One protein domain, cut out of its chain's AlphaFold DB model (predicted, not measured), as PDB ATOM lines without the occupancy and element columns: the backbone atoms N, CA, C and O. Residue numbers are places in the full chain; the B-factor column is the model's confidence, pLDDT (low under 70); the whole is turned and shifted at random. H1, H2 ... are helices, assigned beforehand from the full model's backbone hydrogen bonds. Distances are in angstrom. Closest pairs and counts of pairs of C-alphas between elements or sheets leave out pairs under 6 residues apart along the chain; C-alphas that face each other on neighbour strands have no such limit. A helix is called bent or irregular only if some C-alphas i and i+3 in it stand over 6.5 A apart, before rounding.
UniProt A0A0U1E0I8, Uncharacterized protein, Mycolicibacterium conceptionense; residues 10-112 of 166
ATOM      1  N   TYR A  10     185.824 185.526 128.842       68.00
ATOM      2  CA  TYR A  10     186.835 185.295 129.873       68.00
ATOM      3  C   TYR A  10     187.246 186.566 130.628       68.00
ATOM      4  O   TYR A  10     187.384 186.530 131.845       68.00
ATOM      5  N   ALA A  11     187.350 187.711 129.945       65.06
ATOM      6  CA  ALA A  11     187.698 188.974 130.593       65.06
ATOM      7  C   ALA A  11     186.582 189.461 131.533       65.06
ATOM      8  O   ALA A  11     186.865 190.023 132.587       65.06
ATOM      9  N   ALA A  12     185.314 189.223 131.181       64.94
ATOM     10  CA  ALA A  12     184.183 189.564 132.041       64.94
ATOM     11  C   ALA A  12     184.136 188.682 133.302       64.94
ATOM     12  O   ALA A  12     183.876 189.187 134.392       64.94
ATOM     13  N   VAL A  13     184.435 187.385 133.171       69.94
ATOM     14  CA  VAL A  13     184.502 186.451 134.309       69.94
ATOM     15  C   VAL A  13     185.627 186.830 135.270       69.94
ATOM     16  O   VAL A  13     185.385 186.915 136.473       69.94
ATOM     17  N   ASP A  14     186.817 187.145 134.758       70.94
ATOM     18  CA  ASP A  14     187.937 187.608 135.586       70.94
ATOM     19  C   ASP A  14     187.574 188.885 136.355       70.94
ATOM     20  O   ASP A  14     187.838 188.995 137.554       70.94
ATOM     21  N   TRP A  15     186.891 189.828 135.698       70.06
ATOM     22  CA  TRP A  15     186.405 191.049 136.342       70.06
ATOM     23  C   TRP A  15     185.393 190.775 137.450       70.06
ATOM     24  O   TRP A  15     185.472 191.397 138.510       70.06
ATOM     25  N   VAL A  16     184.467 189.840 137.240       72.81
ATOM     26  CA  VAL A  16     183.501 189.436 138.268       72.81
ATOM     27  C   VAL A  16     184.215 188.789 139.449       72.81
ATOM     28  O   VAL A  16     183.898 189.126 140.588       72.81
ATOM     29  N   ILE A  17     185.204 187.924 139.214       69.62
ATOM     30  CA  ILE A  17     185.983 187.284 140.284       69.62
ATOM     31  C   ILE A  17     186.742 188.339 141.095       69.62
ATOM     32  O   ILE A  17     186.671 188.334 142.324       69.62
ATOM     33  N   VAL A  18     187.412 189.276 140.420       70.75
ATOM     34  CA  VAL A  18     188.169 190.357 141.066       70.75
ATOM     35  C   VAL A  18     187.252 191.282 141.864       70.75
ATOM     36  O   VAL A  18     187.549 191.575 143.019       70.75
ATOM     37  N   LEU A  19     186.122 191.710 141.295       71.88
ATOM     38  CA  LEU A  19     185.152 192.566 141.988       71.88
ATOM     39  C   LEU A  19     184.506 191.852 143.175       71.88
ATOM     40  O   LEU A  19     184.362 192.448 144.240       71.88
ATOM     41  N   THR A  20     184.161 190.574 143.020       71.06
ATOM     42  CA  THR A  20     183.619 189.751 144.109       71.06
ATOM     43  C   THR A  20     184.645 189.630 145.236       71.06
ATOM     44  O   THR A  20     184.332 189.918 146.389       71.06
ATOM     45  N   ALA A  21     185.896 189.295 144.914       70.81
ATOM     46  CA  ALA A  21     186.969 189.210 145.900       70.81
ATOM     47  C   ALA A  21     187.226 190.557 146.597       70.81
ATOM     48  O   ALA A  21     187.353 190.597 147.819       70.81
ATOM     49  N   ALA A  22     187.237 191.663 145.850       69.62
ATOM     50  CA  ALA A  22     187.421 193.004 146.398       69.62
ATOM     51  C   ALA A  22     186.258 193.435 147.310       69.62
ATOM     52  O   ALA A  22     186.489 194.092 148.324       69.62
ATOM     53  N   LEU A  23     185.021 193.041 146.987       74.88
ATOM     54  CA  LEU A  23     183.836 193.351 147.789       74.88
ATOM     55  C   LEU A  23     183.806 192.563 149.104       74.88
ATOM     56  O   LEU A  23     183.498 193.124 150.154       74.88
ATOM     57  N   PHE A  24     184.124 191.267 149.059       75.88
ATOM     58  CA  PHE A  24     184.075 190.399 150.240       75.88
ATOM     59  C   PHE A  24     185.332 190.488 151.115       75.88
ATOM     60  O   PHE A  24     185.261 190.205 152.315       75.88
ATOM     61  N   ALA A  25     186.466 190.913 150.551       83.81
ATOM     62  CA  ALA A  25     187.732 191.055 151.262       83.81
ATOM     63  C   ALA A  25     188.404 192.423 151.029       83.81
ATOM     64  O   ALA A  25     189.527 192.480 150.521       83.81
ATOM     65  N   PRO A  26     187.769 193.543 151.422       84.88
ATOM     66  CA  PRO A  26     188.332 194.880 151.217       84.88
ATOM     67  C   PRO A  26     189.645 195.076 151.987       84.88
ATOM     68  O   PRO A  26     190.588 195.683 151.478       84.88
ATOM     69  N   ILE A  27     189.729 194.515 153.199       88.44
ATOM     70  CA  ILE A  27     190.941 194.561 154.025       88.44
ATOM     71  C   ILE A  27     192.014 193.683 153.386       88.44
ATOM     72  O   ILE A  27     193.137 194.143 153.183       88.44
ATOM     73  N   GLY A  28     191.662 192.448 153.019       84.31
ATOM     74  CA  GLY A  28     192.575 191.526 152.352       84.31
ATOM     75  C   GLY A  28     193.161 192.129 151.076       84.31
ATOM     76  O   GLY A  28     194.369 192.089 150.874       84.31
ATOM     77  N   TRP A  29     192.344 192.789 150.260       87.94
ATOM     78  CA  TRP A  29     192.782 193.440 149.028       87.94
ATOM     79  C   TRP A  29     193.797 194.568 149.268       87.94
ATOM     80  O   TRP A  29     194.863 194.595 148.646       87.94
ATOM     81  N   ALA A  30     193.504 195.476 150.207       89.56
ATOM     82  CA  ALA A  30     194.402 196.576 150.563       89.56
ATOM     83  C   ALA A  30     195.726 196.066 151.155       89.56
ATOM     84  O   ALA A  30     196.805 196.504 150.746       89.56
ATOM     85  N   VAL A  31     195.651 195.093 152.067       91.38
ATOM     86  CA  VAL A  31     196.831 194.449 152.660       91.38
ATOM     87  C   VAL A  31     197.633 193.708 151.592       91.38
ATOM     88  O   VAL A  31     198.852 193.845 151.550       91.38
ATOM     89  N   GLY A  32     196.979 192.998 150.674       88.69
ATOM     90  CA  GLY A  32     197.627 192.309 149.558       88.69
ATOM     91  C   GLY A  32     198.374 193.262 148.624       88.69
ATOM     92  O   GLY A  32     199.497 192.963 148.215       88.69
ATOM     93  N   ARG A  33     197.820 194.455 148.350       89.94
ATOM     94  CA  ARG A  33     198.547 195.506 147.614       89.94
ATOM     95  C   ARG A  33     199.767 196.005 148.393       89.94
ATOM     96  O   ARG A  33     200.804 196.256 147.781       89.94
ATOM     97  N   GLY A  34     199.663 196.120 149.717       92.25
ATOM     98  CA  GLY A  34     200.786 196.448 150.599       92.25
ATOM     99  C   GLY A  34     201.889 195.385 150.578       92.25
ATOM    100  O   GLY A  34     203.054 195.721 150.389       92.25
ATOM    101  N   ILE A  35     201.526 194.101 150.681       92.56
ATOM    102  CA  ILE A  35     202.456 192.963 150.579       92.56
ATOM    103  C   ILE A  35     203.162 192.971 149.220       92.56
ATOM    104  O   ILE A  35     204.383 192.819 149.162       92.56
ATOM    105  N   TYR A  36     202.418 193.205 148.136       91.88
ATOM    106  CA  TYR A  36     202.991 193.374 146.801       91.88
ATOM    107  C   TYR A  36     204.023 194.512 146.783       91.88
ATOM    108  O   TYR A  36     205.171 194.295 146.397       91.88
ATOM    109  N   ALA A  37     203.642 195.700 147.264       91.56
ATOM    110  CA  ALA A  37     204.500 196.884 147.287       91.56
ATOM    111  C   ALA A  37     205.757 196.703 148.155       91.56
ATOM    112  O   ALA A  37     206.811 197.247 147.831       91.56
ATOM    113  N   PHE A  38     205.667 195.944 149.244       92.38
ATOM    114  CA  PHE A  38     206.815 195.589 150.075       92.38
ATOM    115  C   PHE A  38     207.733 194.586 149.369       92.38
ATOM    116  O   PHE A  38     208.948 194.750 149.345       92.38
ATOM    117  N   THR A  39     207.158 193.570 148.727       89.88
ATOM    118  CA  THR A  39     207.934 192.510 148.071       89.88
ATOM    119  C   THR A  39     208.716 193.036 146.871       89.88
ATOM    120  O   THR A  39     209.861 192.642 146.672       89.88
ATOM    121  N   ILE A  40     208.153 193.969 146.095       91.19
ATOM    122  CA  ILE A  40     208.893 194.589 144.983       91.19
ATOM    123  C   ILE A  40     210.094 195.416 145.462       91.19
ATOM    124  O   ILE A  40     211.065 195.517 144.727       91.19
ATOM    125  N   GLN A  41     210.069 195.964 146.685       90.94
ATOM    126  CA  GLN A  41     211.212 196.704 147.247       90.94
ATOM    127  C   GLN A  41     212.385 195.781 147.596       90.94
ATOM    128  O   GLN A  41     213.525 196.231 147.651       90.94
ATOM    129  N   LEU A  42     212.128 194.487 147.805       85.25
ATOM    130  CA  LEU A  42     213.173 193.481 148.020       85.25
ATOM    131  C   LEU A  42     213.884 193.087 146.715       85.25
ATOM    132  O   LEU A  42     214.912 192.407 146.765       85.25
ATOM    133  N   ILE A  43     213.344 193.483 145.559       85.00
ATOM    134  CA  ILE A  43     213.905 193.210 144.235       85.00
ATOM    135  C   ILE A  43     214.713 194.444 143.788       85.00
ATOM    136  O   ILE A  43     214.188 195.555 143.838       85.00
ATOM    137  N   PRO A  44     215.962 194.295 143.304       78.19
ATOM    138  CA  PRO A  44     216.662 193.035 143.027       78.19
ATOM    139  C   PRO A  44     217.534 192.526 144.183       78.19
ATOM    140  O   PRO A  44     218.100 191.442 144.078       78.19
ATOM    141  N   GLU A  45     217.711 193.317 145.242       77.88
ATOM    142  CA  GLU A  45     218.701 193.111 146.312       77.88
ATOM    143  C   GLU A  45     218.642 191.698 146.921       77.88
ATOM    144  O   GLU A  45     219.641 190.982 146.896       77.88
ATOM    145  N   ASN A  46     217.463 191.267 147.377       80.31
ATOM    146  CA  ASN A  46     217.247 189.984 148.059       80.31
ATOM    147  C   ASN A  46     216.577 188.935 147.160       80.31
ATOM    148  O   ASN A  46     216.901 187.746 147.217       80.31
ATOM    149  N   LEU A  47     215.625 189.372 146.335       82.88
ATOM    150  CA  LEU A  47     214.831 188.511 145.465       82.88
ATOM    151  C   LEU A  47     215.199 188.742 144.002       82.88
ATOM    152  O   LEU A  47     215.296 189.880 143.542       82.88
ATOM    153  N   ARG A  48     215.350 187.650 143.247       84.69
ATOM    154  CA  ARG A  48     215.586 187.701 141.796       84.69
ATOM    155  C   ARG A  48     214.306 188.029 141.019       84.69
ATOM    156  O   ARG A  48     214.379 188.663 139.969       84.69
ATOM    157  N   SER A  49     213.153 187.579 141.505       87.56
ATOM    158  CA  SER A  49     211.847 187.788 140.871       87.56
ATOM    159  C   SER A  49     210.712 187.731 141.898       87.56
ATOM    160  O   SER A  49     210.930 187.442 143.073       87.56
ATOM    161  N   TYR A  50     209.488 188.073 141.486       90.75
ATOM    162  CA  TYR A  50     208.344 188.104 142.398       90.75
ATOM    163  C   TYR A  50     207.781 186.689 142.646       90.75
ATOM    164  O   TYR A  50     207.445 186.018 141.666       90.75
ATOM    165  N   PRO A  51     207.615 186.231 143.904       91.00
ATOM    166  CA  PRO A  51     207.211 184.861 144.245       91.00
ATOM    167  C   PRO A  51     205.694 184.618 144.096       91.00
ATOM    168  O   PRO A  51     204.971 184.445 145.080       91.00
ATOM    169  N   ILE A  52     205.182 184.580 142.860       90.44
ATOM    170  CA  ILE A  52     203.742 184.372 142.592       90.44
ATOM    171  C   ILE A  52     203.278 183.025 143.149       90.44
ATOM    172  O   ILE A  52     202.257 182.959 143.835       90.44
ATOM    173  N   ALA A  53     204.025 181.951 142.870       91.00
ATOM    174  CA  ALA A  53     203.656 180.611 143.320       91.00
ATOM    175  C   ALA A  53     203.567 180.526 144.849       91.00
ATOM    176  O   ALA A  53     202.612 179.953 145.368       91.00
ATOM    177  N   ALA A  54     204.501 181.155 145.565       92.00
ATOM    178  CA  ALA A  54     204.511 181.190 147.025       92.00
ATOM    179  C   ALA A  54     203.233 181.807 147.592       92.00
ATOM    180  O   ALA A  54     202.590 181.211 148.452       92.00
ATOM    181  N   PHE A  55     202.840 182.981 147.089       92.75
ATOM    182  CA  PHE A  55     201.653 183.679 147.574       92.75
ATOM    183  C   PHE A  55     200.368 182.914 147.255       92.75
ATOM    184  O   PHE A  55     199.521 182.752 148.135       92.75
ATOM    185  N   MET A  56     200.250 182.375 146.039       92.12
ATOM    186  CA  MET A  56     199.084 181.589 145.624       92.12
ATOM    187  C   MET A  56     198.938 180.313 146.460       92.12
ATOM    188  O   MET A  56     197.861 180.040 146.989       92.12
ATOM    189  N   TRP A  57     200.019 179.553 146.641       93.38
ATOM    190  CA  TRP A  57     199.981 178.330 147.441       93.38
ATOM    191  C   TRP A  57     199.837 178.602 148.935       93.38
ATOM    192  O   TRP A  57     199.144 177.847 149.609       93.38
ATOM    193  N   SER A  58     200.408 179.689 149.455       92.94
ATOM    194  CA  SER A  58     200.207 180.089 150.853       92.94
ATOM    195  C   SER A  58     198.754 180.479 151.115       92.94
ATOM    196  O   SER A  58     198.193 180.102 152.141       92.94
ATOM    197  N   ALA A  59     198.107 181.169 150.169       92.81
ATOM    198  CA  ALA A  59     196.685 181.480 150.266       92.81
ATOM    199  C   ALA A  59     195.827 180.209 150.352       92.81
ATOM    200  O   ALA A  59     194.916 180.144 151.175       92.81
ATOM    201  N   VAL A  60     196.147 179.183 149.559       93.31
ATOM    202  CA  VAL A  60     195.472 177.875 149.614       93.31
ATOM    203  C   VAL A  60     195.778 177.155 150.930       93.31
ATOM    204  O   VAL A  60     194.856 176.709 151.610       93.31
ATOM    205  N   ALA A  61     197.052 177.083 151.317       94.19
ATOM    206  CA  ALA A  61     197.506 176.395 152.523       94.19
ATOM    207  C   ALA A  61     196.899 176.981 153.804       94.19
ATOM    208  O   ALA A  61     196.644 176.243 154.748       94.19
ATOM    209  N   VAL A  62     196.635 178.290 153.831       93.12
ATOM    210  CA  VAL A  62     195.969 178.962 154.955       93.12
ATOM    211  C   VAL A  62     194.446 178.917 154.805       93.12
ATOM    212  O   VAL A  62     193.738 178.625 155.764       93.12
ATOM    213  N   GLY A  63     193.919 179.184 153.609       90.94
ATOM    214  CA  GLY A  63     192.484 179.340 153.370       90.94
ATOM    215  C   GLY A  63     191.684 178.042 153.440       90.94
ATOM    216  O   GLY A  63     190.575 178.044 153.965       90.94
ATOM    217  N   VAL A  64     192.240 176.930 152.955       93.75
ATOM    218  CA  VAL A  64     191.549 175.629 152.922       93.75
ATOM    219  C   VAL A  64     191.314 175.026 154.315       93.75
ATOM    220  O   VAL A  64     190.189 174.598 154.574       93.75
ATOM    221  N   PRO A  65     192.298 174.966 155.234       93.69
ATOM    222  CA  PRO A  65     192.068 174.380 156.556       93.69
ATOM    223  C   PRO A  65     191.269 175.292 157.495       93.69
ATOM    224  O   PRO A  65     190.691 174.802 158.463       93.69
ATOM    225  N   LEU A  66     191.209 176.602 157.230       90.19
ATOM    226  CA  LEU A  66     190.588 177.583 158.125       90.19
ATOM    227  C   LEU A  66     189.132 177.259 158.518       90.19
ATOM    228  O   LEU A  66     188.844 177.295 159.714       90.19
ATOM    229  N   PRO A  67     188.219 176.895 157.596       89.12
ATOM    230  CA  PRO A  67     186.855 176.502 157.954       89.12
ATOM    231  C   PRO A  67     186.795 175.268 158.861       89.12
ATOM    232  O   PRO A  67     185.973 175.219 159.772       89.12
ATOM    233  N   VAL A  68     187.683 174.291 158.644       90.75
ATOM    234  CA  VAL A  68     187.758 173.063 159.454       90.75
ATOM    235  C   VAL A  68     188.256 173.383 160.860       90.75
ATOM    236  O   VAL A  68     187.663 172.937 161.840       90.75
ATOM    237  N   ILE A  69     189.309 174.198 160.966       90.56
ATOM    238  CA  ILE A  69     189.850 174.662 162.250       90.56
ATOM    239  C   ILE A  69     188.789 175.462 163.006       90.56
ATOM    240  O   ILE A  69     188.559 175.222 164.189       90.56
ATOM    241  N   TYR A  70     188.116 176.385 162.320       88.38
ATOM    242  CA  TYR A  70     187.050 177.181 162.912       88.38
ATOM    243  C   TYR A  70     185.915 176.291 163.431       88.38
ATOM    244  O   TYR A  70     185.504 176.445 164.576       88.38
ATOM    245  N   TRP A  71     185.463 175.318 162.636       86.25
ATOM    246  CA  TRP A  71     184.435 174.363 163.053       86.25
ATOM    247  C   TRP A  71     184.849 173.541 164.282       86.25
ATOM    248  O   TRP A  71     184.032 173.346 165.177       86.25
ATOM    249  N   LEU A  72     186.111 173.109 164.360       88.75
ATOM    250  CA  LEU A  72     186.624 172.322 165.487       88.75
ATOM    251  C   LEU A  72     186.694 173.126 166.797       88.75
ATOM    252  O   LEU A  72     186.480 172.573 167.873       88.75
ATOM    253  N   VAL A  73     187.025 174.417 166.715       85.69
ATOM    254  CA  VAL A  73     187.244 175.287 167.886       85.69
ATOM    255  C   VAL A  73     185.957 175.991 168.333       85.69
ATOM    256  O   VAL A  73     185.831 176.389 169.492       85.69
ATOM    257  N   TYR A  74     184.986 176.164 167.437       82.94
ATOM    258  CA  TYR A  74     183.769 176.916 167.715       82.94
ATOM    259  C   TYR A  74     182.817 176.163 168.662       82.94
ATOM    260  O   TYR A  74     182.187 175.179 168.286       82.94
ATOM    261  N   SER A  75     182.643 176.671 169.889       72.62
ATOM    262  CA  SER A  75     181.841 176.032 170.947       72.62
ATOM    263  C   SER A  75     180.358 176.441 170.993       72.62
ATOM    264  O   SER A  75     179.704 176.271 172.019       72.62
ATOM    265  N   GLY A  76     179.792 176.991 169.914       71.19
ATOM    266  CA  GLY A  76     178.339 177.192 169.780       71.19
ATOM    267  C   GLY A  76     177.678 178.231 170.704       71.19
ATOM    268  O   GLY A  76     176.482 178.480 170.558       71.19
ATOM    269  N   SER A  77     178.408 178.874 171.625       65.31
ATOM    270  CA  SER A  77     177.888 179.950 172.485       65.31
ATOM    271  C   SER A  77     177.756 181.243 171.668       65.31
ATOM    272  O   SER A  77     178.652 182.088 171.634       65.31
ATOM    273  N   GLY A  78     176.672 181.310 170.897       69.38
ATOM    274  CA  GLY A  78     176.501 182.193 169.751       69.38
ATOM    275  C   GLY A  78     176.286 183.665 170.089       69.38
ATOM    276  O   GLY A  78     175.199 184.078 170.480       69.38
ATOM    277  N   THR A  79     177.301 184.469 169.779       82.12
ATOM    278  CA  THR A  79     177.152 185.903 169.491       82.12
ATOM    279  C   THR A  79     177.383 186.116 167.995       82.12
ATOM    280  O   THR A  79     178.299 185.509 167.438       82.12
ATOM    281  N   PHE A  80     176.633 187.017 167.347       82.62
ATOM    282  CA  PHE A  80     176.814 187.377 165.924       82.62
ATOM    283  C   PHE A  80     178.287 187.636 165.553       82.62
ATOM    284  O   PHE A  80     178.769 187.190 164.513       82.62
ATOM    285  N   ALA A  81     179.025 188.290 166.455       81.88
ATOM    286  CA  ALA A  81     180.454 188.530 166.307       81.88
ATOM    287  C   ALA A  81     181.261 187.229 166.134       81.88
ATOM    288  O   ALA A  81     182.059 187.129 165.209       81.88
ATOM    289  N   SER A  82     181.023 186.224 166.981       81.50
ATOM    290  CA  SER A  82     181.725 184.937 166.915       81.50
ATOM    291  C   SER A  82     181.387 184.160 165.645       81.50
ATOM    292  O   SER A  82     182.281 183.570 165.061       81.50
ATOM    293  N   THR A  83     180.128 184.217 165.196       84.00
ATOM    294  CA  THR A  83     179.614 183.415 164.079       84.00
ATOM    295  C   THR A  83     179.965 183.990 162.709       84.00
ATOM    296  O   THR A  83     180.150 183.227 161.765       84.00
ATOM    297  N   VAL A  84     180.022 185.319 162.578       85.88
ATOM    298  CA  VAL A  84     180.150 185.990 161.272       85.88
ATOM    299  C   VAL A  84     181.377 186.889 161.216       85.88
ATOM    300  O   VAL A  84     182.184 186.766 160.299       85.88
ATOM    301  N   VAL A  85     181.550 187.782 162.194       88.19
ATOM    302  CA  VAL A  85     182.607 188.807 162.135       88.19
ATOM    303  C   VAL A  85     183.992 188.183 162.276       88.19
ATOM    304  O   VAL A  85     184.865 188.451 161.458       88.19
ATOM    305  N   VAL A  86     184.195 187.326 163.276       87.75
ATOM    306  CA  VAL A  86     185.477 186.647 163.511       87.75
ATOM    307  C   VAL A  86     185.923 185.832 162.290       87.75
ATOM    308  O   VAL A  86     187.017 186.104 161.789       87.75
ATOM    309  N   PRO A  87     185.124 184.891 161.749       88.06
ATOM    310  CA  PRO A  87     185.544 184.136 160.573       88.06
ATOM    311  C   PRO A  87     185.739 185.030 159.343       88.06
ATOM    312  O   PRO A  87     186.667 184.786 158.574       88.06
ATOM    313  N   TRP A  88     184.951 186.099 159.179       88.94
ATOM    314  CA  TRP A  88     185.154 187.067 158.096       88.94
ATOM    315  C   TRP A  88     186.486 187.823 158.208       88.94
ATOM    316  O   TRP A  88     187.177 187.983 157.199       88.94
ATOM    317  N   VAL A  89     186.879 188.254 159.415       90.19
ATOM    318  CA  VAL A  89     188.176 188.914 159.662       90.19
ATOM    319  C   VAL A  89     189.327 187.942 159.417       90.19
ATOM    320  O   VAL A  89     190.292 188.285 158.739       90.19
ATOM    321  N   VAL A  90     189.224 186.712 159.922       90.75
ATOM    322  CA  VAL A  90     190.269 185.693 159.739       90.75
ATOM    323  C   VAL A  90     190.417 185.316 158.260       90.75
ATOM    324  O   VAL A  90     191.538 185.165 157.774       90.75
ATOM    325  N   ALA A  91     189.315 185.261 157.508       91.06
ATOM    326  CA  ALA A  91     189.330 185.024 156.066       91.06
ATOM    327  C   ALA A  91     190.039 186.134 155.260       91.06
ATOM    328  O   ALA A  91     190.438 185.891 154.119       91.06
ATOM    329  N   GLN A  92     190.278 187.321 155.837       91.69
ATOM    330  CA  GLN A  92     191.068 188.368 155.177       91.69
ATOM    331  C   GLN A  92     192.538 187.961 154.996       91.69
ATOM    332  O   GLN A  92     193.182 188.439 154.065       91.69
ATOM    333  N   VAL A  93     193.071 187.067 155.841       92.44
ATOM    334  CA  VAL A  93     194.471 186.610 155.771       92.44
ATOM    335  C   VAL A  93     194.766 185.850 154.470       92.44
ATOM    336  O   VAL A  93     195.618 186.309 153.705       92.44
ATOM    337  N   PRO A  94     194.080 184.733 154.146       92.69
ATOM    338  CA  PRO A  94     194.293 184.057 152.867       92.69
ATOM    339  C   PRO A  94     193.893 184.940 151.677       92.69
ATOM    340  O   PRO A  94     194.537 184.870 150.632       92.69
ATOM    341  N   ALA A  95     192.896 185.820 151.834       91.00
ATOM    342  CA  ALA A  95     192.518 186.770 150.790       91.00
ATOM    343  C   ALA A  95     193.638 187.777 150.474       91.00
ATOM    344  O   ALA A  95     193.856 188.091 149.305       91.00
ATOM    345  N   ALA A  96     194.387 188.245 151.478       93.12
ATOM    346  CA  ALA A  96     195.522 189.142 151.272       93.12
ATOM    347  C   ALA A  96     196.668 188.476 150.511       93.12
ATOM    348  O   ALA A  96     197.234 189.072 149.594       93.12
ATOM    349  N   LEU A  97     196.977 187.225 150.857       92.88
ATOM    350  CA  LEU A  97     197.984 186.431 150.154       92.88
ATOM    351  C   LEU A  97     197.570 186.187 148.698       92.88
ATOM    352  O   LEU A  97     198.372 186.376 147.784       92.88
ATOM    353  N   LEU A  98     196.298 185.849 148.468       91.56
ATOM    354  CA  LEU A  98     195.759 185.663 147.123       91.56
ATOM    355  C   LEU A  98     195.828 186.961 146.315       91.56
ATOM    356  O   LEU A  98     196.303 186.950 145.180       91.56
ATOM    357  N   ALA A  99     195.418 188.088 146.903       91.06
ATOM    358  CA  ALA A  99     195.486 189.394 146.256       91.06
ATOM    359  C   ALA A  99     196.930 189.770 145.883       91.06
ATOM    360  O   ALA A  99     197.170 190.231 144.769       91.06
ATOM    361  N   ALA A 100     197.909 189.507 146.756       92.00
ATOM    362  CA  ALA A 100     199.325 189.720 146.449       92.00
ATOM    363  C   ALA A 100     199.802 188.871 145.252       92.00
ATOM    364  O   ALA A 100     200.544 189.369 144.399       92.00
ATOM    365  N   GLY A 101     199.360 187.614 145.144       89.56
ATOM    366  CA  GLY A 101     199.639 186.757 143.985       89.56
ATOM    367  C   GLY A 101     199.000 187.280 142.693       89.56
ATOM    368  O   GLY A 101     199.680 187.401 141.671       89.56
ATOM    369  N   VAL A 102     197.722 187.669 142.754       89.25
ATOM    370  CA  VAL A 102     196.977 188.257 141.627       89.25
ATOM    371  C   VAL A 102     197.638 189.545 141.142       89.25
ATOM    372  O   VAL A 102     197.823 189.708 139.938       89.25
ATOM    373  N   TYR A 103     198.076 190.429 142.042       88.75
ATOM    374  CA  TYR A 103     198.820 191.630 141.656       88.75
ATOM    375  C   TYR A 103     200.127 191.305 140.929       88.75
ATOM    376  O   TYR A 103     200.427 191.944 139.922       88.75
ATOM    377  N   GLY A 104     200.862 190.278 141.366       87.69
ATOM    378  CA  GLY A 104     202.040 189.792 140.644       87.69
ATOM    379  C   GLY A 104     201.718 189.372 139.203       87.69
ATOM    380  O   GLY A 104     202.445 189.728 138.276       87.69
ATOM    381  N   ILE A 105     200.598 188.674 138.992       87.62
ATOM    382  CA  ILE A 105     200.141 188.269 137.652       87.62
ATOM    383  C   ILE A 105     199.737 189.488 136.813       87.62
ATOM    384  O   ILE A 105     200.184 189.615 135.673       87.62
ATOM    385  N   LEU A 106     198.923 190.389 137.373       86.06
ATOM    386  CA  LEU A 106     198.396 191.569 136.673       86.06
ATOM    387  C   LEU A 106     199.497 192.538 136.225       86.06
ATOM    388  O   LEU A 106     199.379 193.146 135.164       86.06
ATOM    389  N   GLU A 107     200.561 192.662 137.015       86.00
ATOM    390  CA  GLU A 107     201.713 193.521 136.713       86.00
ATOM    391  C   GLU A 107     202.739 192.812 135.801       86.00
ATOM    392  O   GLU A 107     203.759 193.390 135.435       86.00
ATOM    393  N   GLY A 108     202.462 191.569 135.387       86.12
ATOM    394  CA  GLY A 108     203.229 190.857 134.361       86.12
ATOM    395  C   GLY A 108     204.415 190.040 134.874       86.12
ATOM    396  O   GLY A 108     205.156 189.485 134.061       86.12
ATOM    397  N   TRP A 109     204.580 189.881 136.190       89.69
ATOM    398  CA  TRP A 109     205.692 189.111 136.765       89.69
ATOM    399  C   TRP A 109     205.683 187.636 136.360       89.69
ATOM    400  O   TRP A 109     206.722 186.990 136.367       89.69
ATOM    401  N   LEU A 110     204.537 187.102 135.924       86.75
ATOM    402  CA  LEU A 110     204.431 185.720 135.445       86.75
ATOM    403  C   LEU A 110     205.322 185.429 134.219       86.75
ATOM    404  O   LEU A 110     205.625 184.266 133.947       86.75
ATOM    405  N   ALA A 111     205.735 186.466 133.483       86.56
ATOM    406  CA  ALA A 111     206.660 186.352 132.360       86.56
ATOM    407  C   ALA A 111     208.140 186.278 132.783       86.56
ATOM    408  O   ALA A 111     208.984 185.950 131.954       86.56
ATOM    409  N   VAL A 112     208.464 186.583 134.045       85.62
ATOM    410  CA  VAL A 112     209.838 186.602 134.562       85.62
ATOM    411  C   VAL A 112     210.224 185.218 135.086       85.62
ATOM    412  O   VAL A 112     209.486 184.588 135.850       85.62
TER     413      VAL A 112
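Overview. This is residues 10 to 112 of the 166 residues of an uncharacterized protein of Mycolicibacterium conceptionense (UniProt A0A0U1E0I8). One long helix, H5, runs through the middle of a flattish layer, with H2 packed slantwise along one side of its second half and H3, followed by the short H4, running back along its other side. H1 turns off sharply from the beginning of H2 and sticks out of the layer as an arm with residues 10 to 17, while residues 75 to 81 make a free turn at the far end, where the chain passes from H4 into H5. The printed part has 103 residues with five named helices, in the order H1, H2, H3, H4, H5, and no named strand; the class is all helix. The whole is only just loose, close to compact, with a radius of gyration of the C-alphas of 15.7 A. It spans 50 by 34 by 19 A, an outline that is only just flat.

Along the chain. H1 is residues 10 to 24 and measures 21.2 A from first to last C-alpha; C-alpha 10 is at (186.835, 185.295, 129.873). H2, residues 26 to 41, measures 23.3 A. H3 is residues 52 to 63, 16.4 A long, with C-alpha 52 at (203.742, 184.372, 142.592). H4, residues 66 to 73, is 10.6 A long. H5, residues 80 to 106, is the longest helix, with 27 residues and 36.6 A from first to last C-alpha; C-alpha 106 is at (198.396, 191.569, 136.673). H5 has a kink of 33 degrees near residue 94. H5 is irregular, but only just: C-alphas 83 and 86 are 6.7 A apart.

Arrangement. H1 and H2 are close but not clearly touching, and their closest C-alphas, those of Ala 22 and Trp 29, are 6.0 A apart. Their lines stand about perpendicular at 73 degrees, only just past a steep tilt. H1 and H5 are also close but not clearly touching, with their closest C-alphas, those of Ala 21 and Ala 95, 7.8 A apart; they run opposite ways at a steep tilt of 39 degrees. H2 touches H5, which meets it with residues 92 to 104 alone; the closest C-alphas, those of Gly 28 and Ala 96, are 3.9 A apart. These two run the same way at a steep tilt of 37 degrees, only just past shallow. H3 touches H5 with the C-alphas of Ala 59 and Pro 94 closest, 4.4 A apart; they run opposite ways at a shallow tilt of 13 degrees. H4 and H5 are close but not clearly touching, their closest C-alphas being those of Tyr 70 and Pro 87 at 7.5 A; they run opposite ways at a shallow tilt of 24 degrees. H3 and H4 meet only through their link. H1 is apart from H3 and H4, and H2 is apart from H3 and H4. In H1, H3 and H4 every O i to N i+4 pair is within hydrogen-bond range; in H2 it is 11 of 12 and in H5 19 of 23.

Size, cuts and confidence. The two C-alphas farthest apart, those of Pro 44 and Ser 77, are 50.4 A apart. Without the stretches that stand free, the body has 88 residues and spans 44 by 24 by 19 A. The printed part has no cut. The links from H1 to H2 and from H3 to H4 are tight, those from H2 to H3 and from H4 to H5 are short, and no link is long. The mean pLDDT of the printed part is 85.3; the model's confidence is under 70 at residues 10 to 13, 17, 22 and 77 to 78.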